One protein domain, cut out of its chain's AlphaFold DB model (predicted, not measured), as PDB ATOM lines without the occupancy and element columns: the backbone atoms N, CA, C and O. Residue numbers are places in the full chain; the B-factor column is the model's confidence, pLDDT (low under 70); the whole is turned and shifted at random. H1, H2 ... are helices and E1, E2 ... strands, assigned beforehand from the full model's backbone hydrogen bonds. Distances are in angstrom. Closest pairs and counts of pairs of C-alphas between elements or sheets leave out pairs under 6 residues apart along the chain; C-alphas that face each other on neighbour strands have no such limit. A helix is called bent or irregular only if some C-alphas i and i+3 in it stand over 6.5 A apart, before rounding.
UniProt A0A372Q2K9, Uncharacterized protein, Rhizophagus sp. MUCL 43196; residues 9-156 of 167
ATOM      1  N   ILE A   9     -27.577  43.232 -25.106       57.12
ATOM      2  CA  ILE A   9     -26.594  44.312 -25.046       57.12
ATOM      3  C   ILE A   9     -26.386  44.613 -23.569       57.12
ATOM      4  O   ILE A   9     -27.334  44.991 -22.879       57.12
ATOM      5  N   ALA A  10     -25.157  44.436 -23.097       57.53
ATOM      6  CA  ALA A  10     -24.724  45.068 -21.864       57.53
ATOM      7  C   ALA A  10     -24.047  46.381 -22.264       57.53
ATOM      8  O   ALA A  10     -23.045  46.386 -22.986       57.53
ATOM      9  N   LEU A  11     -24.666  47.491 -21.870       55.88
ATOM     10  CA  LEU A  11     -24.119  48.823 -22.066       55.88
ATOM     11  C   LEU A  11     -23.510  49.271 -20.742       55.88
ATOM     12  O   LEU A  11     -24.247  49.632 -19.828       55.88
ATOM     13  N   ASP A  12     -22.184  49.275 -20.672       53.88
ATOM     14  CA  ASP A  12     -21.469  49.896 -19.568       53.88
ATOM     15  C   ASP A  12     -21.098  51.318 -19.998       53.88
ATOM     16  O   ASP A  12     -20.179  51.553 -20.790       53.88
ATOM     17  N   VAL A  13     -21.858  52.295 -19.499       56.41
ATOM     18  CA  VAL A  13     -21.470  53.704 -19.608       56.41
ATOM     19  C   VAL A  13     -20.395  53.938 -18.559       56.41
ATOM     20  O   VAL A  13     -20.672  54.014 -17.363       56.41
ATOM     21  N   VAL A  14     -19.146  53.981 -19.010       51.47
ATOM     22  CA  VAL A  14     -18.004  54.139 -18.119       51.47
ATOM     23  C   VAL A  14     -17.766  55.638 -17.910       51.47
ATOM     24  O   VAL A  14     -17.070  56.277 -18.694       51.47
ATOM     25  N   GLY A  15     -18.414  56.210 -16.888       48.22
ATOM     26  CA  GLY A  15     -18.235  57.603 -16.444       48.22
ATOM     27  C   GLY A  15     -19.489  58.493 -16.529       48.22
ATOM     28  O   GLY A  15     -20.499  58.129 -17.124       48.22
ATOM     29  N   GLN A  16     -19.430  59.688 -15.923       47.75
ATOM     30  CA  GLN A  16     -20.515  60.692 -15.966       47.75
ATOM     31  C   GLN A  16     -20.527  61.540 -17.256       47.75
ATOM     32  O   GLN A  16     -21.468  62.298 -17.490       47.75
ATOM     33  N   ASN A  17     -19.503  61.413 -18.111       57.72
ATOM     34  CA  ASN A  17     -19.416  62.113 -19.392       57.72
ATOM     35  C   ASN A  17     -20.027  61.266 -20.514       57.72
ATOM     36  O   ASN A  17     -19.506  60.209 -20.856       57.72
ATOM     37  N   LEU A  18     -21.074  61.790 -21.156       69.31
ATOM     38  CA  LEU A  18     -21.834  61.148 -22.241       69.31
ATOM     39  C   LEU A  18     -21.024  60.823 -23.519       69.31
ATOM     40  O   LEU A  18     -21.629  60.441 -24.508       69.31
ATOM     41  N   ASN A  19     -19.692  60.961 -23.536       86.44
ATOM     42  CA  ASN A  19     -18.838  60.780 -24.721       86.44
ATOM     43  C   ASN A  19     -17.877  59.575 -24.628       86.44
ATOM     44  O   ASN A  19     -17.027  59.412 -25.510       86.44
ATOM     45  N   TYR A  20     -17.985  58.759 -23.572       88.75
ATOM     46  CA  TYR A  20     -17.186  57.549 -23.351       88.75
ATOM     47  C   TYR A  20     -18.106  56.328 -23.258       88.75
ATOM     48  O   TYR A  20     -18.930  56.233 -22.350       88.75
ATOM     49  N   PHE A  21     -17.960  55.379 -24.184       88.12
ATOM     50  CA  PHE A  21     -18.792  54.174 -24.214       88.12
ATOM     51  C   PHE A  21     -17.963  52.900 -24.335       88.12
ATOM     52  O   PHE A  21     -17.092  52.784 -25.197       88.12
ATOM     53  N   CYS A  22     -18.309  51.910 -23.513       89.00
ATOM     54  CA  CYS A  22     -17.871  50.531 -23.657       89.00
ATOM     55  C   CYS A  22     -19.113  49.654 -23.846       89.00
ATOM     56  O   CYS A  22     -19.993  49.595 -22.989       89.00
ATOM     57  N   ILE A  23     -19.232  49.016 -25.006       88.56
ATOM     58  CA  ILE A  23     -20.464  48.348 -25.421       88.56
ATOM     59  C   ILE A  23     -20.164  46.887 -25.702       88.56
ATOM     60  O   ILE A  23     -19.451  46.546 -26.651       88.56
ATOM     61  N   HIS A  24     -20.740  46.017 -24.879       88.31
ATOM     62  CA  HIS A  24     -20.603  44.582 -25.027       88.31
ATOM     63  C   HIS A  24     -21.808  44.019 -25.782       88.31
ATOM     64  O   HIS A  24     -22.954  44.078 -25.324       88.31
ATOM     65  N   ILE A  25     -21.541  43.463 -26.961       86.88
ATOM     66  CA  ILE A  25     -22.551  42.943 -27.877       86.88
ATOM     67  C   ILE A  25     -22.418  41.424 -27.920       86.88
ATOM     68  O   ILE A  25     -21.416  40.874 -28.388       86.88
ATOM     69  N   PHE A  26     -23.450  40.744 -27.425       85.31
ATOM     70  CA  PHE A  26     -23.516  39.291 -27.361       85.31
ATOM     71  C   PHE A  26     -24.468  38.750 -28.429       85.31
ATOM     72  O   PHE A  26     -25.674  38.990 -28.363       85.31
ATOM     73  N   ILE A  27     -23.939  38.010 -29.411       80.19
ATOM     74  CA  ILE A  27     -24.731  37.488 -30.537       80.19
ATOM     75  C   ILE A  27     -24.856  35.970 -30.442       80.19
ATOM     76  O   ILE A  27     -23.884  35.223 -30.611       80.19
ATOM     77  N   ASN A  28     -26.089  35.523 -30.207       78.38
ATOM     78  CA  ASN A  28     -26.460  34.116 -30.145       78.38
ATOM     79  C   ASN A  28     -26.362  33.427 -31.515       78.38
ATOM     80  O   ASN A  28     -26.638  34.036 -32.545       78.38
ATOM     81  N   TYR A  29     -26.035  32.132 -31.511       69.50
ATOM     82  CA  TYR A  29     -25.899  31.326 -32.732       69.50
ATOM     83  C   TYR A  29     -27.212  31.211 -33.524       69.50
ATOM     84  O   TYR A  29     -27.209  31.206 -34.751       69.50
ATOM     85  N   ASP A  30     -28.345  31.194 -32.818       68.62
ATOM     86  CA  ASP A  30     -29.686  31.086 -33.403       68.62
ATOM     87  C   ASP A  30     -30.312  32.444 -33.771       68.62
ATOM     88  O   ASP A  30     -31.514  32.525 -34.053       68.62
ATOM     89  N   GLN A  31     -29.551  33.539 -33.683       69.12
ATOM     90  CA  GLN A  31     -30.085  34.875 -33.917       69.12
ATOM     91  C   GLN A  31     -30.369  35.086 -35.409       69.12
ATOM     92  O   GLN A  31     -29.528  34.822 -36.263       69.12
ATOM     93  N   ASN A  32     -31.546  35.624 -35.729       80.31
ATOM     94  CA  ASN A  32     -31.843  36.044 -37.095       80.31
ATOM     95  C   ASN A  32     -31.063  37.325 -37.440       80.31
ATOM     96  O   ASN A  32     -31.127  38.307 -36.695       80.31
ATOM     97  N   ASP A  33     -30.416  37.339 -38.608       83.19
ATOM     98  CA  ASP A  33     -29.687  38.480 -39.177       83.19
ATOM     99  C   ASP A  33     -30.495  39.785 -39.124       83.19
ATOM    100  O   ASP A  33     -29.947  40.840 -38.806       83.19
ATOM    101  N   LYS A  34     -31.814  39.718 -39.363       85.88
ATOM    102  CA  LYS A  34     -32.702  40.890 -39.295       85.88
ATOM    103  C   LYS A  34     -32.709  41.537 -37.906       85.88
ATOM    104  O   LYS A  34     -32.603  42.754 -37.801       85.88
ATOM    105  N   SER A  35     -32.802  40.736 -36.846       83.94
ATOM    106  CA  SER A  35     -32.807  41.241 -35.469       83.94
ATOM    107  C   SER A  35     -31.456  41.844 -35.093       83.94
ATOM    108  O   SER A  35     -31.406  42.893 -34.453       83.94
ATOM    109  N   THR A  36     -30.360  41.222 -35.537       85.44
ATOM    110  CA  THR A  36     -29.007  41.761 -35.354       85.44
ATOM    111  C   THR A  36     -28.852  43.108 -36.064       85.44
ATOM    112  O   THR A  36     -28.347  44.054 -35.465       85.44
ATOM    113  N   MET A  37     -29.342  43.238 -37.303       89.00
ATOM    114  CA  MET A  37     -29.335  44.509 -38.039       89.00
ATOM    115  C   MET A  37     -30.160  45.596 -37.344       89.00
ATOM    116  O   MET A  37     -29.664  46.702 -37.153       89.00
ATOM    117  N   GLU A  38     -31.402  45.298 -36.948       89.19
ATOM    118  CA  GLU A  38     -32.274  46.262 -36.261       89.19
ATOM    119  C   GLU A  38     -31.636  46.788 -34.972       89.19
ATOM    120  O   GLU A  38     -31.684  47.986 -34.692       89.19
ATOM    121  N   MET A  39     -31.005  45.902 -34.201       86.31
ATOM    122  CA  MET A  39     -30.288  46.271 -32.988       86.31
ATOM    123  C   MET A  39     -29.102  47.195 -33.284       86.31
ATOM    124  O   MET A  39     -28.965  48.240 -32.653       86.31
ATOM    125  N   ILE A  40     -28.257  46.817 -34.239       88.94
ATOM    126  CA  ILE A  40     -27.064  47.574 -34.630       88.94
ATOM    127  C   ILE A  40     -27.436  48.978 -35.126       88.94
ATOM    128  O   ILE A  40     -26.788  49.955 -34.755       88.94
ATOM    129  N   LEU A  41     -28.516  49.101 -35.901       90.75
ATOM    130  CA  LEU A  41     -29.024  50.393 -36.366       90.75
ATOM    131  C   LEU A  41     -29.526  51.270 -35.212       90.75
ATOM    132  O   LEU A  41     -29.227  52.462 -35.170       90.75
ATOM    133  N   ARG A  42     -30.262  50.688 -34.255       90.75
ATOM    134  CA  ARG A  42     -30.711  51.410 -33.051       90.75
ATOM    135  C   ARG A  42     -29.528  51.888 -32.216       90.75
ATOM    136  O   ARG A  42     -29.551  53.019 -31.750       90.75
ATOM    137  N   LEU A  43     -28.508  51.048 -32.063       89.44
ATOM    138  CA  LEU A  43     -27.291  51.379 -31.335       89.44
ATOM    139  C   LEU A  43     -26.565  52.570 -31.958       89.44
ATOM    140  O   LEU A  43     -26.259  53.528 -31.261       89.44
ATOM    141  N   ALA A  44     -26.351  52.547 -33.273       90.00
ATOM    142  CA  ALA A  44     -25.728  53.665 -33.972       90.00
ATOM    143  C   ALA A  44     -26.541  54.962 -33.853       90.00
ATOM    144  O   ALA A  44     -25.960  56.034 -33.770       90.00
ATOM    145  N   HIS A  45     -27.875  54.870 -33.808       87.75
ATOM    146  CA  HIS A  45     -28.752  56.036 -33.703       87.75
ATOM    147  C   HIS A  45     -28.722  56.724 -32.329       87.75
ATOM    148  O   HIS A  45     -28.952  57.927 -32.251       87.75
ATOM    149  N   VAL A  46     -28.475  55.980 -31.245       89.06
ATOM    150  CA  VAL A  46     -28.447  56.549 -29.883       89.06
ATOM    151  C   VAL A  46     -27.077  57.090 -29.481       89.06
ATOM    152  O   VAL A  46     -26.967  57.763 -28.458       89.06
ATOM    153  N   LEU A  47     -26.030  56.792 -30.255       90.50
ATOM    154  CA  LEU A  47     -24.687  57.278 -29.975       90.50
ATOM    155  C   LEU A  47     -24.563  58.774 -30.322       90.50
ATOM    156  O   LEU A  47     -25.001  59.196 -31.393       90.50
ATOM    157  N   PRO A  48     -23.936  59.587 -29.455       91.50
ATOM    158  CA  PRO A  48     -23.622  60.978 -29.762       91.50
ATOM    159  C   PRO A  48     -22.767  61.131 -31.021       91.50
ATOM    160  O   PRO A  48     -21.880  60.323 -31.283       91.50
ATOM    161  N   CYS A  49     -22.942  62.241 -31.744       93.38
ATOM    162  CA  CYS A  49     -22.181  62.527 -32.967       93.38
ATOM    163  C   CYS A  49     -20.677  62.774 -32.736       93.38
ATOM    164  O   CYS A  49     -19.918  62.849 -33.701       93.38
ATOM    165  N   LYS A  50     -20.231  62.962 -31.489       94.25
ATOM    166  CA  LYS A  50     -18.819  63.133 -31.125       94.25
ATOM    167  C   LYS A  50     -18.513  62.328 -29.873       94.25
ATOM    168  O   LYS A  50     -19.150  62.538 -28.847       94.25
ATOM    169  N   LEU A  51     -17.523  61.451 -29.963       93.75
ATOM    170  CA  LEU A  51     -17.109  60.556 -28.890       93.75
ATOM    171  C   LEU A  51     -15.608  60.690 -28.647       93.75
ATOM    172  O   LEU A  51     -14.811  60.667 -29.586       93.75
ATOM    173  N   GLU A  52     -15.215  60.790 -27.381       94.19
ATOM    174  CA  GLU A  52     -13.805  60.719 -26.983       94.19
ATOM    175  C   GLU A  52     -13.325  59.261 -26.978       94.19
ATOM    176  O   GLU A  52     -12.172  58.974 -27.306       94.19
ATOM    177  N   TYR A  53     -14.224  58.330 -26.648       93.00
ATOM    178  CA  TYR A  53     -13.919  56.910 -26.553       93.00
ATOM    179  C   TYR A  53     -15.127  56.046 -26.909       93.00
ATOM    180  O   TYR A  53     -16.215  56.221 -26.359       93.00
ATOM    181  N   LEU A  54     -14.919  55.075 -27.794       94.19
ATOM    182  CA  LEU A  54     -15.894  54.042 -28.108       94.19
ATOM    183  C   LEU A  54     -15.194  52.693 -28.232       94.19
ATOM    184  O   LEU A  54     -14.331  52.511 -29.089       94.19
ATOM    185  N   ASN A  55     -15.589  51.740 -27.399       94.25
ATOM    186  CA  ASN A  55     -15.098  50.372 -27.442       94.25
ATOM    187  C   ASN A  55     -16.257  49.409 -27.678       94.25
ATOM    188  O   ASN A  55     -17.177  49.341 -26.865       94.25
ATOM    189  N   PHE A  56     -16.203  48.653 -28.772       93.81
ATOM    190  CA  PHE A  56     -17.137  47.565 -29.024       93.81
ATOM    191  C   PHE A  56     -16.480  46.211 -28.802       93.81
ATOM    192  O   PHE A  56     -15.486  45.867 -29.446       93.81
ATOM    193  N   LEU A  57     -17.119  45.396 -27.967       92.44
ATOM    194  CA  LEU A  57     -16.748  44.004 -27.752       92.44
ATOM    195  C   LEU A  57     -17.830  43.099 -28.340       92.44
ATOM    196  O   LEU A  57     -18.878  42.886 -27.734       92.44
ATOM    197  N   PHE A  58     -17.570  42.557 -29.527       91.19
ATOM    198  CA  PHE A  58     -18.445  41.598 -30.192       91.19
ATOM    199  C   PHE A  58     -18.024  40.172 -29.848       91.19
ATOM    200  O   PHE A  58     -16.955  39.700 -30.248       91.19
ATOM    201  N   THR A  59     -18.886  39.472 -29.119       85.44
ATOM    202  CA  THR A  59     -18.612  38.139 -28.575       85.44
ATOM    203  C   THR A  59     -19.539  37.069 -29.147       85.44
ATOM    204  O   THR A  59     -20.548  37.356 -29.792       85.44
ATOM    205  N   CYS A  60     -19.178  35.807 -28.906       86.06
ATOM    206  CA  CYS A  60     -19.888  34.609 -29.355       86.06
ATOM    207  C   CYS A  60     -19.831  34.361 -30.856       86.06
ATOM    208  O   CYS A  60     -18.830  33.826 -31.314       86.06
ATOM    209  N   THR A  61     -20.872  34.652 -31.626       85.56
ATOM    210  CA  THR A  61     -20.957  34.163 -33.012       85.56
ATOM    211  C   THR A  61     -20.385  35.192 -33.995       85.56
ATOM    212  O   THR A  61     -20.668  36.380 -33.836       85.56
ATOM    213  N   PRO A  62     -19.594  34.791 -35.014       87.56
ATOM    214  CA  PRO A  62     -19.139  35.717 -36.050       87.56
ATOM    215  C   PRO A  62     -20.314  36.396 -36.758       87.56
ATOM    216  O   PRO A  62     -21.275  35.737 -37.158       87.56
ATOM    217  N   ILE A  63     -20.209  37.704 -36.975       88.38
ATOM    218  CA  ILE A  63     -21.233  38.488 -37.673       88.38
ATOM    219  C   ILE A  63     -21.084  38.314 -39.184       88.38
ATOM    220  O   ILE A  63     -19.970  38.234 -39.710       88.38
ATOM    221  N   ARG A  64     -22.193  38.270 -39.922       88.69
ATOM    222  CA  ARG A  64     -22.145  38.185 -41.388       88.69
ATOM    223  C   ARG A  64     -21.620  39.477 -42.014       88.69
ATOM    224  O   ARG A  64     -21.887  40.571 -41.530       88.69
ATOM    225  N   LYS A  65     -20.917  39.349 -43.143       89.50
ATOM    226  CA  LYS A  65     -20.263  40.468 -43.852       89.50
ATOM    227  C   LYS A  65     -21.209  41.642 -44.145       89.50
ATOM    228  O   LYS A  65     -20.877  42.783 -43.861       89.50
ATOM    229  N   ASN A  66     -22.417  41.357 -44.630       89.25
ATOM    230  CA  ASN A  66     -23.421  42.374 -44.955       89.25
ATOM    231  C   ASN A  66     -23.911  43.172 -43.734       89.25
ATOM    232  O   ASN A  66     -24.340  44.310 -43.882       89.25
ATOM    233  N   ILE A  67     -23.856  42.601 -42.529       92.12
ATOM    234  CA  ILE A  67     -24.229  43.313 -41.302       92.12
ATOM    235  C   ILE A  67     -23.134  44.315 -40.914       92.12
ATOM    236  O   ILE A  67     -23.458  45.416 -40.474       92.12
ATOM    237  N   TRP A  68     -21.854  43.980 -41.124       94.00
ATOM    238  CA  TRP A  68     -20.745  44.913 -40.887       94.00
ATOM    239  C   TRP A  68     -20.847  46.162 -41.752       94.00
ATOM    240  O   TRP A  68     -20.666  47.267 -41.250       94.00
ATOM    241  N   GLU A  69     -21.194  45.996 -43.025       95.06
ATOM    242  CA  GLU A  69     -21.438  47.122 -43.924       95.06
ATOM    243  C   GLU A  69     -22.511  48.071 -43.378       95.06
ATOM    244  O   GLU A  69     -22.277  49.272 -43.251       95.06
ATOM    245  N   VAL A  70     -23.672  47.521 -43.007       95.06
ATOM    246  CA  VAL A  70     -24.782  48.297 -42.435       95.06
ATOM    247  C   VAL A  70     -24.347  48.998 -41.147       95.06
ATOM    248  O   VAL A  70     -24.649  50.178 -40.966       95.06
ATOM    249  N   PHE A  71     -23.605  48.302 -40.281       94.88
ATOM    250  CA  PHE A  71     -23.103  48.865 -39.033       94.88
ATOM    251  C   PHE A  71     -22.192  50.067 -39.268       94.88
ATOM    252  O   PHE A  71     -22.507  51.163 -38.811       94.88
ATOM    253  N   PHE A  72     -21.091  49.902 -40.002       96.00
ATOM    254  CA  PHE A  72     -20.131  50.992 -40.168       96.00
ATOM    255  C   PHE A  72     -20.722  52.166 -40.942       96.00
ATOM    256  O   PHE A  72     -20.484  53.315 -40.578       96.00
ATOM    257  N   LYS A  73     -21.584  51.897 -41.929       95.75
ATOM    258  CA  LYS A  73     -22.329  52.949 -42.625       95.75
ATOM    259  C   LYS A  73     -23.234  53.738 -41.675       95.75
ATOM    260  O   LYS A  73     -23.323  54.958 -41.787       95.75
ATOM    261  N   SER A  74     -23.882  53.070 -40.717       94.62
ATOM    262  CA  SER A  74     -24.749  53.737 -39.734       94.62
ATOM    263  C   SER A  74     -23.988  54.644 -38.757       94.62
ATOM    264  O   SER A  74     -24.551  55.629 -38.282       94.62
ATOM    265  N   LEU A  75     -22.693  54.392 -38.539       94.81
ATOM    266  CA  LEU A  75     -21.810  55.253 -37.745       94.81
ATOM    267  C   LEU A  75     -21.315  56.493 -38.513       94.81
ATOM    268  O   LEU A  75     -20.611  57.318 -37.940       94.81
ATOM    269  N   GLY A  76     -21.681  56.669 -39.789       94.00
ATOM    270  CA  GLY A  76     -21.126  57.719 -40.656       94.00
ATOM    271  C   GLY A  76     -21.373  59.164 -40.199       94.00
ATOM    272  O   GLY A  76     -20.720  60.080 -40.685       94.00
ATOM    273  N   HIS A  77     -22.287  59.395 -39.257       93.19
ATOM    274  CA  HIS A  77     -22.551  60.718 -38.682       93.19
ATOM    275  C   HIS A  77     -21.741  61.002 -37.402       93.19
ATOM    276  O   HIS A  77     -21.842  62.097 -36.846       93.19
ATOM    277  N   ILE A  78     -20.939  60.038 -36.942       95.06
ATOM    278  CA  ILE A  78     -20.223  60.078 -35.667       95.06
ATOM    279  C   ILE A  78     -18.728  60.291 -35.916       95.06
ATOM    280  O   ILE A  78     -18.122  59.646 -36.769       95.06
ATOM    281  N   PHE A  79     -18.123  61.189 -35.144       96.81
ATOM    282  CA  PHE A  79     -16.676  61.334 -35.029       96.81
ATOM    283  C   PHE A  79     -16.191  60.711 -33.718       96.81
ATOM    284  O   PHE A  79     -16.773  60.966 -32.664       96.81
ATOM    285  N   ILE A  80     -15.128  59.909 -33.770       97.06
ATOM    286  CA  ILE A  80     -14.661  59.105 -32.638       97.06
ATOM    287  C   ILE A  80     -13.154  59.286 -32.470       97.06
ATOM    288  O   ILE A  80     -12.358  58.837 -33.288       97.06
ATOM    289  N   LYS A  81     -12.716  59.879 -31.368       96.94
ATOM    290  CA  LYS A  81     -11.285  60.102 -31.135       96.94
ATOM    291  C   LYS A  81     -10.508  58.803 -30.894       96.94
ATOM    292  O   LYS A  81      -9.392  58.648 -31.394       96.94
ATOM    293  N   LYS A  82     -11.084  57.861 -30.144       96.75
ATOM    294  CA  LYS A  82     -10.518  56.526 -29.891       96.75
ATOM    295  C   LYS A  82     -11.573  55.455 -30.154       96.75
ATOM    296  O   LYS A  82     -12.539  55.361 -29.400       96.75
ATOM    297  N   LEU A  83     -11.385  54.661 -31.208       97.44
ATOM    298  CA  LEU A  83     -12.243  53.526 -31.542       97.44
ATOM    299  C   LEU A  83     -11.505  52.212 -31.285       97.44
ATOM    300  O   LEU A  83     -10.444  51.966 -31.863       97.44
ATOM    301  N   LEU A  84     -12.095  51.357 -30.454       97.50
ATOM    302  CA  LEU A  84     -11.645  49.990 -30.221       97.50
ATOM    303  C   LEU A  84     -12.705  49.010 -30.715       97.50
ATOM    304  O   LEU A  84     -13.897  49.179 -30.448       97.50
ATOM    305  N   LEU A  85     -12.266  47.978 -31.429       96.56
ATOM    306  CA  LEU A  85     -13.121  46.897 -31.905       96.56
ATOM    307  C   LEU A  85     -12.482  45.553 -31.565       96.56
ATOM    308  O   LEU A  85     -11.454  45.192 -32.134       96.56
ATOM    309  N   ARG A  86     -13.127  44.766 -30.709       95.62
ATOM    310  CA  ARG A  86     -12.820  43.342 -30.550       95.62
ATOM    311  C   ARG A  86     -13.907  42.535 -31.236       95.62
ATOM    312  O   ARG A  86     -15.064  42.585 -30.823       95.62
ATOM    313  N   VAL A  87     -13.551  41.800 -32.288       94.25
ATOM    314  CA  VAL A  87     -14.521  41.085 -33.128       94.25
ATOM    315  C   VAL A  87     -14.216  39.600 -33.237       94.25
ATOM    316  O   VAL A  87     -13.080  39.194 -33.464       94.25
ATOM    317  N   ASN A  88     -15.254  38.758 -33.190       92.25
ATOM    318  CA  ASN A  88     -15.108  37.335 -33.509       92.25
ATOM    319  C   ASN A  88     -15.162  37.043 -35.022       92.25
ATOM    320  O   ASN A  88     -15.704  36.027 -35.460       92.25
ATOM    321  N   ASN A  89     -14.579  37.912 -35.842       94.06
ATOM    322  CA  ASN A  89     -14.571  37.807 -37.300       94.06
ATOM    323  C   ASN A  89     -13.148  37.683 -37.848       94.06
ATOM    324  O   ASN A  89     -12.179  38.044 -37.183       94.06
ATOM    325  N   LEU A  90     -13.030  37.168 -39.074       95.12
ATOM    326  CA  LEU A  90     -11.792  37.294 -39.839       95.12
ATOM    327  C   LEU A  90     -11.595  38.753 -40.268       95.12
ATOM    328  O   LEU A  90     -12.576  39.408 -40.629       95.12
ATOM    329  N   PHE A  91     -10.354  39.245 -40.283       95.19
ATOM    330  CA  PHE A  91     -10.036  40.590 -40.781       95.19
ATOM    331  C   PHE A  91     -10.560  40.804 -42.202       95.19
ATOM    332  O   PHE A  91     -11.234  41.798 -42.453       95.19
ATOM    333  N   ASP A  92     -10.407  39.818 -43.084       92.38
ATOM    334  CA  ASP A  92     -10.908  39.855 -44.467       92.38
ATOM    335  C   ASP A  92     -12.431  40.062 -44.568       92.38
ATOM    336  O   ASP A  92     -12.963  40.411 -45.619       92.38
ATOM    337  N   HIS A  93     -13.170  39.805 -43.485       93.44
ATOM    338  CA  HIS A  93     -14.623  39.946 -43.437       93.44
ATOM    339  C   HIS A  93     -15.080  41.317 -42.933       93.44
ATOM    340  O   HIS A  93     -16.262  41.626 -43.071       93.44
ATOM    341  N   ILE A  94     -14.187  42.104 -42.327       94.88
ATOM    342  CA  ILE A  94     -14.528  43.356 -41.640       94.88
ATOM    343  C   ILE A  94     -13.704  44.551 -42.130       94.88
ATOM    344  O   ILE A  94     -14.239  45.648 -42.286       94.88
ATOM    345  N   LEU A  95     -12.421  44.338 -42.423       96.31
ATOM    346  CA  LEU A  95     -11.460  45.379 -42.764       96.31
ATOM    347  C   LEU A  95     -11.849  46.195 -44.006       96.31
ATOM    348  O   LEU A  95     -11.714  47.416 -43.939       96.31
ATOM    349  N   PRO A  96     -12.415  45.605 -45.085       96.69
ATOM    350  CA  PRO A  96     -12.894  46.392 -46.222       96.69
ATOM    351  C   PRO A  96     -13.925  47.460 -45.827       96.69
ATOM    352  O   PRO A  96     -13.867  48.584 -46.313       96.69
ATOM    353  N   TYR A  97     -14.829  47.140 -44.898       97.06
ATOM    354  CA  TYR A  97     -15.877  48.064 -44.456       97.06
ATOM    355  C   TYR A  97     -15.346  49.136 -43.503       97.06
ATOM    356  O   TYR A  97     -15.783  50.281 -43.566       97.06
ATOM    357  N   ILE A  98     -14.371  48.796 -42.655       97.25
ATOM    358  CA  ILE A  98     -13.667  49.786 -41.827       97.25
ATOM    359  C   ILE A  98     -12.913  50.770 -42.724       97.25
ATOM    360  O   ILE A  98     -13.011  51.981 -42.537       97.25
ATOM    361  N   LYS A  99     -12.202  50.274 -43.740       97.94
ATOM    362  CA  LYS A  99     -11.514  51.136 -44.705       97.94
ATOM    363  C   LYS A  99     -12.491  52.065 -45.428       97.94
ATOM    364  O   LYS A  99     -12.243  53.263 -45.518       97.94
ATOM    365  N   GLU A 100     -13.612  51.530 -45.898       97.81
ATOM    366  CA  GLU A 100     -14.594  52.311 -46.647       97.81
ATOM    367  C   GLU A 100     -15.267  53.391 -45.795       97.81
ATOM    368  O   GLU A 100     -15.264  54.559 -46.164       97.81
ATOM    369  N   TYR A 101     -15.814  53.017 -44.638       97.38
ATOM    370  CA  TYR A 101     -16.732  53.884 -43.895       97.38
ATOM    371  C   TYR A 101     -16.095  54.601 -42.699       97.38
ATOM    372  O   TYR A 101     -16.675  55.556 -42.186       97.38
ATOM    373  N   ILE A 102     -14.917  54.165 -42.243       96.88
ATOM    374  CA  ILE A 102     -14.195  54.791 -41.126       96.88
ATOM    375  C   ILE A 102     -12.943  55.513 -41.624       96.88
ATOM    376  O   ILE A 102     -12.754  56.689 -41.307       96.88
ATOM    377  N   MET A 103     -12.102  54.831 -42.412       97.56
ATOM    378  CA  MET A 103     -10.816  55.376 -42.857       97.56
ATOM    379  C   MET A 103     -10.970  56.465 -43.916       97.56
ATOM    380  O   MET A 103     -10.545  57.598 -43.688       97.56
ATOM    381  N   LYS A 104     -11.602  56.156 -45.056       97.62
ATOM    382  CA  LYS A 104     -11.790  57.132 -46.147       97.62
ATOM    383  C   LYS A 104     -12.605  58.344 -45.702       97.62
ATOM    384  O   LYS A 104     -12.300  59.474 -46.070       97.62
ATOM    385  N   GLU A 105     -13.588  58.095 -44.848       96.12
ATOM    386  CA  GLU A 105     -14.477  59.094 -44.258       96.12
ATOM    387  C   GLU A 105     -13.850  59.874 -43.083       96.12
ATOM    388  O   GLU A 105     -14.490  60.771 -42.535       96.12
ATOM    389  N   LYS A 106     -12.609  59.545 -42.679       94.25
ATOM    390  CA  LYS A 106     -11.840  60.213 -41.608       94.25
ATOM    391  C   LYS A 106     -12.618  60.368 -40.296       94.25
ATOM    392  O   LYS A 106     -12.586  61.414 -39.649       94.25
ATOM    393  N   ARG A 107     -13.337  59.313 -39.901       95.88
ATOM    394  CA  ARG A 107     -14.214  59.324 -38.715       95.88
ATOM    395  C   ARG A 107     -13.472  59.090 -37.404       95.88
ATOM    396  O   ARG A 107     -14.053  59.321 -36.348       95.88
ATOM    397  N   VAL A 108     -12.228  58.615 -37.470       97.69
ATOM    398  CA  VAL A 108     -11.458  58.161 -36.309       97.69
ATOM    399  C   VAL A 108     -10.060  58.763 -36.279       97.69
ATOM    400  O   VAL A 108      -9.401  58.810 -37.311       97.69
ATOM    401  N   GLU A 109      -9.584  59.162 -35.094       97.94
ATOM    402  CA  GLU A 109      -8.183  59.575 -34.902       97.94
ATOM    403  C   GLU A 109      -7.276  58.418 -34.468       97.94
ATOM    404  O   GLU A 109      -6.176  58.267 -34.997       97.94
ATOM    405  N   ASN A 110      -7.711  57.607 -33.496       98.12
ATOM    406  CA  ASN A 110      -6.962  56.460 -32.983       98.12
ATOM    407  C   ASN A 110      -7.800  55.189 -33.102       98.12
ATOM    408  O   ASN A 110      -8.941  55.155 -32.641       98.12
ATOM    409  N   LEU A 111      -7.221  54.144 -33.685       98.06
ATOM    410  CA  LEU A 111      -7.915  52.900 -34.001       98.06
ATOM    411  C   LEU A 111      -7.164  51.702 -33.416       98.06
ATOM    412  O   LEU A 111      -5.970  51.546 -33.657       98.06
ATOM    413  N   ALA A 112      -7.862  50.824 -32.705       97.94
ATOM    414  CA  ALA A 112      -7.345  49.504 -32.359       97.94
ATOM    415  C   ALA A 112      -8.380  48.435 -32.691       97.94
ATOM    416  O   ALA A 112      -9.571  48.586 -32.412       97.94
ATOM    417  N   ILE A 113      -7.930  47.354 -33.324       97.62
ATOM    418  CA  ILE A 113      -8.809  46.265 -33.743       97.62
ATOM    419  C   ILE A 113      -8.148  44.939 -33.413       97.62
ATOM    420  O   ILE A 113      -7.042  44.657 -33.880       97.62
ATOM    421  N   GLU A 114      -8.870  44.115 -32.668       97.06
ATOM    422  CA  GLU A 114      -8.566  42.710 -32.451       97.06
ATOM    423  C   GLU A 114      -9.565  41.851 -33.221       97.06
ATOM    424  O   GLU A 114     -10.782  42.004 -33.103       97.06
ATOM    425  N   GLY A 115      -9.043  40.907 -33.989       96.00
ATOM    426  CA  GLY A 115      -9.846  39.966 -34.749       96.00
ATOM    427  C   GLY A 115      -9.074  38.687 -35.009       96.00
ATOM    428  O   GLY A 115      -8.156  38.321 -34.273       96.00
ATOM    429  N   TYR A 116      -9.439  37.997 -36.082       96.06
ATOM    430  CA  TYR A 116      -8.813  36.740 -36.458       96.06
ATOM    431  C   TYR A 116      -8.237  36.804 -37.866       96.06
ATOM    432  O   TYR A 116      -8.777  37.463 -38.748       96.06
ATOM    433  N   ILE A 117      -7.175  36.048 -38.092       96.31
ATOM    434  CA  ILE A 117      -6.711  35.678 -39.430       96.31
ATOM    435  C   ILE A 117      -6.805  34.169 -39.593       96.31
ATOM    436  O   ILE A 117      -6.812  33.419 -38.608       96.31
ATOM    437  N   GLU A 118      -6.857  33.727 -40.840       95.25
ATOM    438  CA  GLU A 118      -6.722  32.322 -41.176       95.25
ATOM    439  C   GLU A 118      -5.247  31.989 -41.406       95.25
ATOM    440  O   GLU A 118      -4.534  32.699 -42.113       95.25
ATOM    441  N   ILE A 119      -4.769  30.923 -40.769       94.75
ATOM    442  CA  ILE A 119      -3.416  30.406 -40.955       94.75
ATOM    443  C   ILE A 119      -3.476  28.961 -41.432       94.75
ATOM    444  O   ILE A 119      -4.313  28.175 -40.978       94.75
ATOM    445  N   GLN A 120      -2.556  28.601 -42.322       95.31
ATOM    446  CA  GLN A 120      -2.367  27.214 -42.723       95.31
ATOM    447  C   GLN A 120      -1.564  26.471 -41.656       95.31
ATOM    448  O   GLN A 120      -0.546  26.952 -41.157       95.31
ATOM    449  N   VAL A 121      -2.033  25.282 -41.308       94.06
ATOM    450  CA  VAL A 121      -1.377  24.341 -40.404       94.06
ATOM    451  C   VAL A 121      -1.375  22.957 -41.050       94.06
ATOM    452  O   VAL A 121      -2.096  22.701 -42.009       94.06
ATOM    453  N   ARG A 122      -0.587  22.018 -40.514       92.44
ATOM    454  CA  ARG A 122      -0.494  20.654 -41.074       92.44
ATOM    455  C   ARG A 122      -1.850  19.946 -41.213       92.44
ATOM    456  O   ARG A 122      -2.000  19.105 -42.086       92.44
ATOM    457  N   SER A 123      -2.815  20.276 -40.356       90.94
ATOM    458  CA  SER A 123      -4.152  19.675 -40.315       90.94
ATOM    459  C   SER A 123      -5.232  20.479 -41.057       90.94
ATOM    460  O   SER A 123      -6.412  20.244 -40.817       90.94
ATOM    461  N   GLY A 124      -4.863  21.452 -41.899       92.88
ATOM    462  CA  GLY A 124      -5.806  22.311 -42.629       92.88
ATOM    463  C   GLY A 124      -5.657  23.785 -42.260       92.88
ATOM    464  O   GLY A 124      -4.539  24.284 -42.141       92.88
ATOM    465  N   THR A 125      -6.766  24.499 -42.075       93.06
ATOM    466  CA  THR A 125      -6.745  25.922 -41.713       93.06
ATOM    467  C   THR A 125      -7.243  26.153 -40.290       93.06
ATOM    468  O   THR A 125      -8.097  25.433 -39.768       93.06
ATOM    469  N   ARG A 126      -6.646  27.133 -39.607       93.44
ATOM    470  CA  ARG A 126      -6.985  27.494 -38.228       93.44
ATOM    471  C   ARG A 126      -7.118  29.003 -38.099       93.44
ATOM    472  O   ARG A 126      -6.356  29.758 -38.693       93.44
ATOM    473  N   ARG A 127      -8.042  29.441 -37.244       93.00
ATOM    474  CA  ARG A 127      -8.163  30.844 -36.841       93.00
ATOM    475  C   ARG A 127      -7.135  31.184 -35.763       93.00
ATOM    476  O   ARG A 127      -7.024  30.473 -34.759       93.00
ATOM    477  N   ARG A 128      -6.410  32.283 -35.952       95.06
ATOM    478  CA  ARG A 128      -5.462  32.838 -34.977       95.06
ATOM    479  C   ARG A 128      -5.854  34.274 -34.651       95.06
ATOM    480  O   ARG A 128      -6.120  35.040 -35.573       95.06
ATOM    481  N   ASN A 129      -5.853  34.627 -33.365       94.81
ATOM    482  CA  ASN A 129      -6.014  36.016 -32.934       94.81
ATOM    483  C   ASN A 129      -4.922  36.882 -33.564       94.81
ATOM    484  O   ASN A 129      -3.755  36.479 -33.638       94.81
ATOM    485  N   LYS A 130      -5.307  38.071 -34.005       96.50
ATOM    486  CA  LYS A 130      -4.416  39.044 -34.620       96.50
ATOM    487  C   LYS A 130      -4.894  40.443 -34.252       96.50
ATOM    488  O   LYS A 130      -6.092  40.671 -34.101       96.50
ATOM    489  N   GLU A 131      -3.951  41.363 -34.143       97.12
ATOM    490  CA  GLU A 131      -4.242  42.786 -33.995       97.12
ATOM    491  C   GLU A 131      -3.867  43.522 -35.267       97.12
ATOM    492  O   GLU A 131      -2.819  43.226 -35.860       97.12
ATOM    493  N   LEU A 132      -4.676  44.517 -35.631       97.44
ATOM    494  CA  LEU A 132      -4.387  45.410 -36.752       97.44
ATOM    495  C   LEU A 132      -3.024  46.089 -36.584       97.44
ATOM    496  O   LEU A 132      -2.285  46.222 -37.554       97.44
ATOM    497  N   PHE A 133      -2.649  46.420 -35.345       97.12
ATOM    498  CA  PHE A 133      -1.347  47.004 -35.028       97.12
ATOM    499  C   PHE A 133      -0.160  46.156 -35.505       97.12
ATOM    500  O   PHE A 133       0.904  46.665 -35.823       97.12
ATOM    501  N   THR A 134      -0.331  44.841 -35.615       96.62
ATOM    502  CA  THR A 134       0.741  43.935 -36.051       96.62
ATOM    503  C   THR A 134       0.672  43.596 -37.548       96.62
ATOM    504  O   THR A 134       1.294  42.621 -37.988       96.62
ATOM    505  N   MET A 135      -0.128  44.332 -38.330       96.25
ATOM    506  CA  MET A 135      -0.296  44.179 -39.780       96.25
ATOM    507  C   MET A 135       0.379  45.355 -40.502       96.25
ATOM    508  O   MET A 135      -0.250  46.366 -40.783       96.25
ATOM    509  N   THR A 136       1.677  45.231 -40.788       95.25
ATOM    510  CA  THR A 136       2.536  46.339 -41.248       95.25
ATOM    511  C   THR A 136       2.036  47.072 -42.495       95.25
ATOM    512  O   THR A 136       2.155  48.293 -42.564       95.25
ATOM    513  N   ASP A 137       1.497  46.360 -43.485       95.81
ATOM    514  CA  ASP A 137       1.007  47.002 -44.714       95.81
ATOM    515  C   ASP A 137      -0.293  47.772 -44.461       95.81
ATOM    516  O   ASP A 137      -0.449  48.898 -44.929       95.81
ATOM    517  N   GLU A 138      -1.173  47.209 -43.630       96.94
ATOM    518  CA  GLU A 138      -2.406  47.860 -43.195       96.94
ATOM    519  C   GLU A 138      -2.111  49.123 -42.385       96.94
ATOM    520  O   GLU A 138      -2.673  50.177 -42.667       96.94
ATOM    521  N   LEU A 139      -1.181  49.049 -41.427       95.88
ATOM    522  CA  LEU A 139      -0.732  50.196 -40.634       95.88
ATOM    523  C   LEU A 139      -0.374  51.399 -41.507       95.88
ATOM    524  O   LEU A 139      -0.907  52.490 -41.309       95.88
ATOM    525  N   LYS A 140       0.499  51.175 -42.494       97.06
ATOM    526  CA  LYS A 140       0.950  52.221 -43.416       97.06
ATOM    527  C   LYS A 140      -0.215  52.826 -44.184       97.06
ATOM    528  O   LYS A 140      -0.240  54.033 -44.393       97.06
ATOM    529  N   GLU A 141      -1.181  52.009 -44.603       97.88
ATOM    530  CA  GLU A 141      -2.368  52.504 -45.297       97.88
ATOM    531  C   GLU A 141      -3.199  53.426 -44.398       97.88
ATOM    532  O   GLU A 141      -3.533  54.529 -44.822       97.88
ATOM    533  N   PHE A 142      -3.472  53.043 -43.147       97.88
ATOM    534  CA  PHE A 142      -4.210  53.894 -42.202       97.88
ATOM    535  C   PHE A 142      -3.469  55.202 -41.873       97.88
ATOM    536  O   PHE A 142      -4.101  56.260 -41.770       97.88
ATOM    537  N   GLU A 143      -2.138  55.165 -41.772       95.69
ATOM    538  CA  GLU A 143      -1.310  56.353 -41.530       95.69
ATOM    539  C   GLU A 143      -1.424  57.392 -42.658       95.69
ATOM    540  O   GLU A 143      -1.458  58.590 -42.372       95.69
ATOM    541  N   LEU A 144      -1.590  56.969 -43.920       97.38
ATOM    542  CA  LEU A 144      -1.828  57.884 -45.054       97.38
ATOM    543  C   LEU A 144      -3.133  58.687 -44.913       97.38
ATOM    544  O   LEU A 144      -3.269  59.759 -45.505       97.38
ATOM    545  N   TYR A 145      -4.084  58.196 -44.114       97.50
ATOM    546  CA  TYR A 145      -5.338  58.881 -43.789       97.50
ATOM    547  C   TYR A 145      -5.276  59.631 -42.449       97.50
ATOM    548  O   TYR A 145      -6.301  60.129 -41.984       97.50
ATOM    549  N   ASN A 146      -4.084  59.768 -41.851       97.44
ATOM    550  CA  ASN A 146      -3.838  60.352 -40.528       97.44
ATOM    551  C   ASN A 146      -4.526  59.604 -39.372       97.44
ATOM    552  O   ASN A 146      -4.805  60.202 -38.332       97.44
ATOM    553  N   ILE A 147      -4.783  58.303 -39.534       98.12
ATOM    554  CA  ILE A 147      -5.342  57.459 -38.476       98.12
ATOM    555  C   ILE A 147      -4.204  56.753 -37.752       98.12
ATOM    556  O   ILE A 147      -3.431  56.006 -38.346       98.12
ATOM    557  N   LYS A 148      -4.108  56.973 -36.441       97.75
ATOM    558  CA  LYS A 148      -3.099  56.348 -35.583       97.75
ATOM    559  C   LYS A 148      -3.593  54.981 -35.138       97.75
ATOM    560  O   LYS A 148      -4.416  54.878 -34.226       97.75
ATOM    561  N   VAL A 149      -3.087  53.924 -35.755       97.56
ATOM    562  CA  VAL A 149      -3.364  52.571 -35.271       97.56
ATOM    563  C   VAL A 149      -2.506  52.284 -34.035       97.56
ATOM    564  O   VAL A 149      -1.322  52.617 -34.001       97.56
ATOM    565  N   ARG A 150      -3.105  51.696 -33.001       96.94
ATOM    566  CA  ARG A 150      -2.465  51.395 -31.709       96.94
ATOM    567  C   ARG A 150      -2.738  49.954 -31.289       96.94
ATOM    568  O   ARG A 150      -3.686  49.340 -31.784       96.94
ATOM    569  N   GLU A 151      -1.931  49.443 -30.362       95.81
ATOM    570  CA  GLU A 151      -2.231  48.194 -29.653       95.81
ATOM    571  C   GLU A 151      -3.549  48.334 -28.889       95.81
ATOM    572  O   GLU A 151      -3.886  49.409 -28.377       95.81
ATOM    573  N   HIS A 152      -4.320  47.250 -28.812       93.06
ATOM    574  CA  HIS A 152      -5.615  47.311 -28.138       93.06
ATOM    575  C   HIS A 152      -5.469  47.592 -26.638       93.06
ATOM    576  O   HIS A 152      -6.266  48.345 -26.077       93.06
ATOM    577  N   SER A 153      -4.439  47.044 -25.987       90.19
ATOM    578  CA  SER A 153      -4.131  47.317 -24.577       90.19
ATOM    579  C   SER A 153      -3.823  48.785 -24.298       90.19
ATOM    580  O   SER A 153      -4.211  49.278 -23.244       90.19
ATOM    581  N   ASP A 154      -3.187  49.490 -25.236       90.19
ATOM    582  CA  ASP A 154      -2.775  50.889 -25.057       90.19
ATOM    583  C   ASP A 154      -3.958  51.858 -25.059       90.19
ATOM    584  O   ASP A 154      -3.916  52.914 -24.427       90.19
ATOM    585  N   LEU A 155      -5.012  51.531 -25.810       87.81
ATOM    586  CA  LEU A 155      -6.219  52.351 -25.862       87.81
ATOM    587  C   LEU A 155      -7.291  51.895 -24.873       87.81
ATOM    588  O   LEU A 155      -8.235  52.649 -24.642       87.81
ATOM    589  N   TYR A 156      -7.209  50.679 -24.334       87.44
ATOM    590  CA  TYR A 156      -8.244  50.132 -23.464       87.44
ATOM    591  C   TYR A 156      -8.256  50.853 -22.116       87.44
ATOM    592  O   TYR A 156      -7.265  50.836 -21.395       87.44
TER     593      TYR A 156
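Overview. This is residues 9 to 156 of the 167 residues of an uncharacterized protein of Rhizophagus sp. MUCL 43196 (UniProt A0A372Q2K9). One curled sheet of six strands has three helices, H1, H2 and H3, side by side over one face, and the short H5 over the other. H4 sits beyond H3, and the long hairpin of E5 and E6 runs out from the body, with residues 120 to 125 sticking out. The printed part has 148 residues, with elements in the order E1 E2 H1 E3 H2 E4 H3 E5 E6 H4 H5. The mixed sheet has the order E1 E2 E3 E4 E5 E6, parallel from E2 to E5 and antiparallel at both edges. The class is mixed, helices and strands; the whole is compact, with a radius of gyration of the C-alphas of 15.1 A and spans of 51 by 39 by 25 A.

Arrangement. In the twisted sheet, E3, residues 53 to 60, is parallel to E2, residues 20 to 27, with N 23 and O 55 2.8 A apart, and to E4, residues 79 to 90, with N 58 and O 86 2.8 A apart. E4 bends by 84 degrees at residue 82 and is parallel to E5, residues 108 to 121, with N 114 and O 85 2.8 A apart. E1, residues 9 to 12, forms a hairpin with E2, with N 24 and O 10 3.0 A apart. E5 and E6, residues 124 to 131, form another, with N 121 and O 124 2.8 A apart. H1, residues 33 to 46, and H3, residues 95 to 103, only graze the sheet. H2, residues 65 to 77, is not on it; it touches H1, closest at the C-alphas of Ala 44 and Leu 75, 5.7 A, and H3, closest at those of Glu 69 and Tyr 97, 5.7 A. Both pairs run the same way at a shallow tilt, of 14 and 7 degrees. E2, H1, E3; E3, H2, E4; and E4, H3, E5 are strand-helix-strand units, parallel neighbour strands joined through a helix, with right-handed crossovers. H4, residues 136 to 144, is close to H3 but not clearly touching, with the C-alphas of Met 103 and Phe 142 closest, 6.8 A apart. H5, residues 152 to 155, is on the sheet at a height of 7.6 A, only just over E5, where 3 of its 4 C-alphas fall. Every O i to N i+4 pair is within hydrogen-bond range in H1, H3 and H4, and 7 of 9 are in H2; H5 is too short for one.

Along the chain. E1 begins at C-alpha 9, (-26.594, 44.312, -25.046). E5 is 35.5 A long, E4 25.0 A, E3 23.3 A, E2 22.6 A and E6 22.3 A; H2 is 21.0 A and H1 20.4 A. H2 is irregular: C-alphas 74 and 77 are 7.4 A apart. H5 ends at C-alpha 155, (-6.219, 52.351, -25.862).

Size, cuts and confidence. The C-alphas of Gln 16 and Arg 122, 51.3 A apart, are the two farthest apart. The printed part has no cut, and no link is long. The mean pLDDT of the printed part is 90.2; residues 9 to 18 and 29 to 31 are under 70.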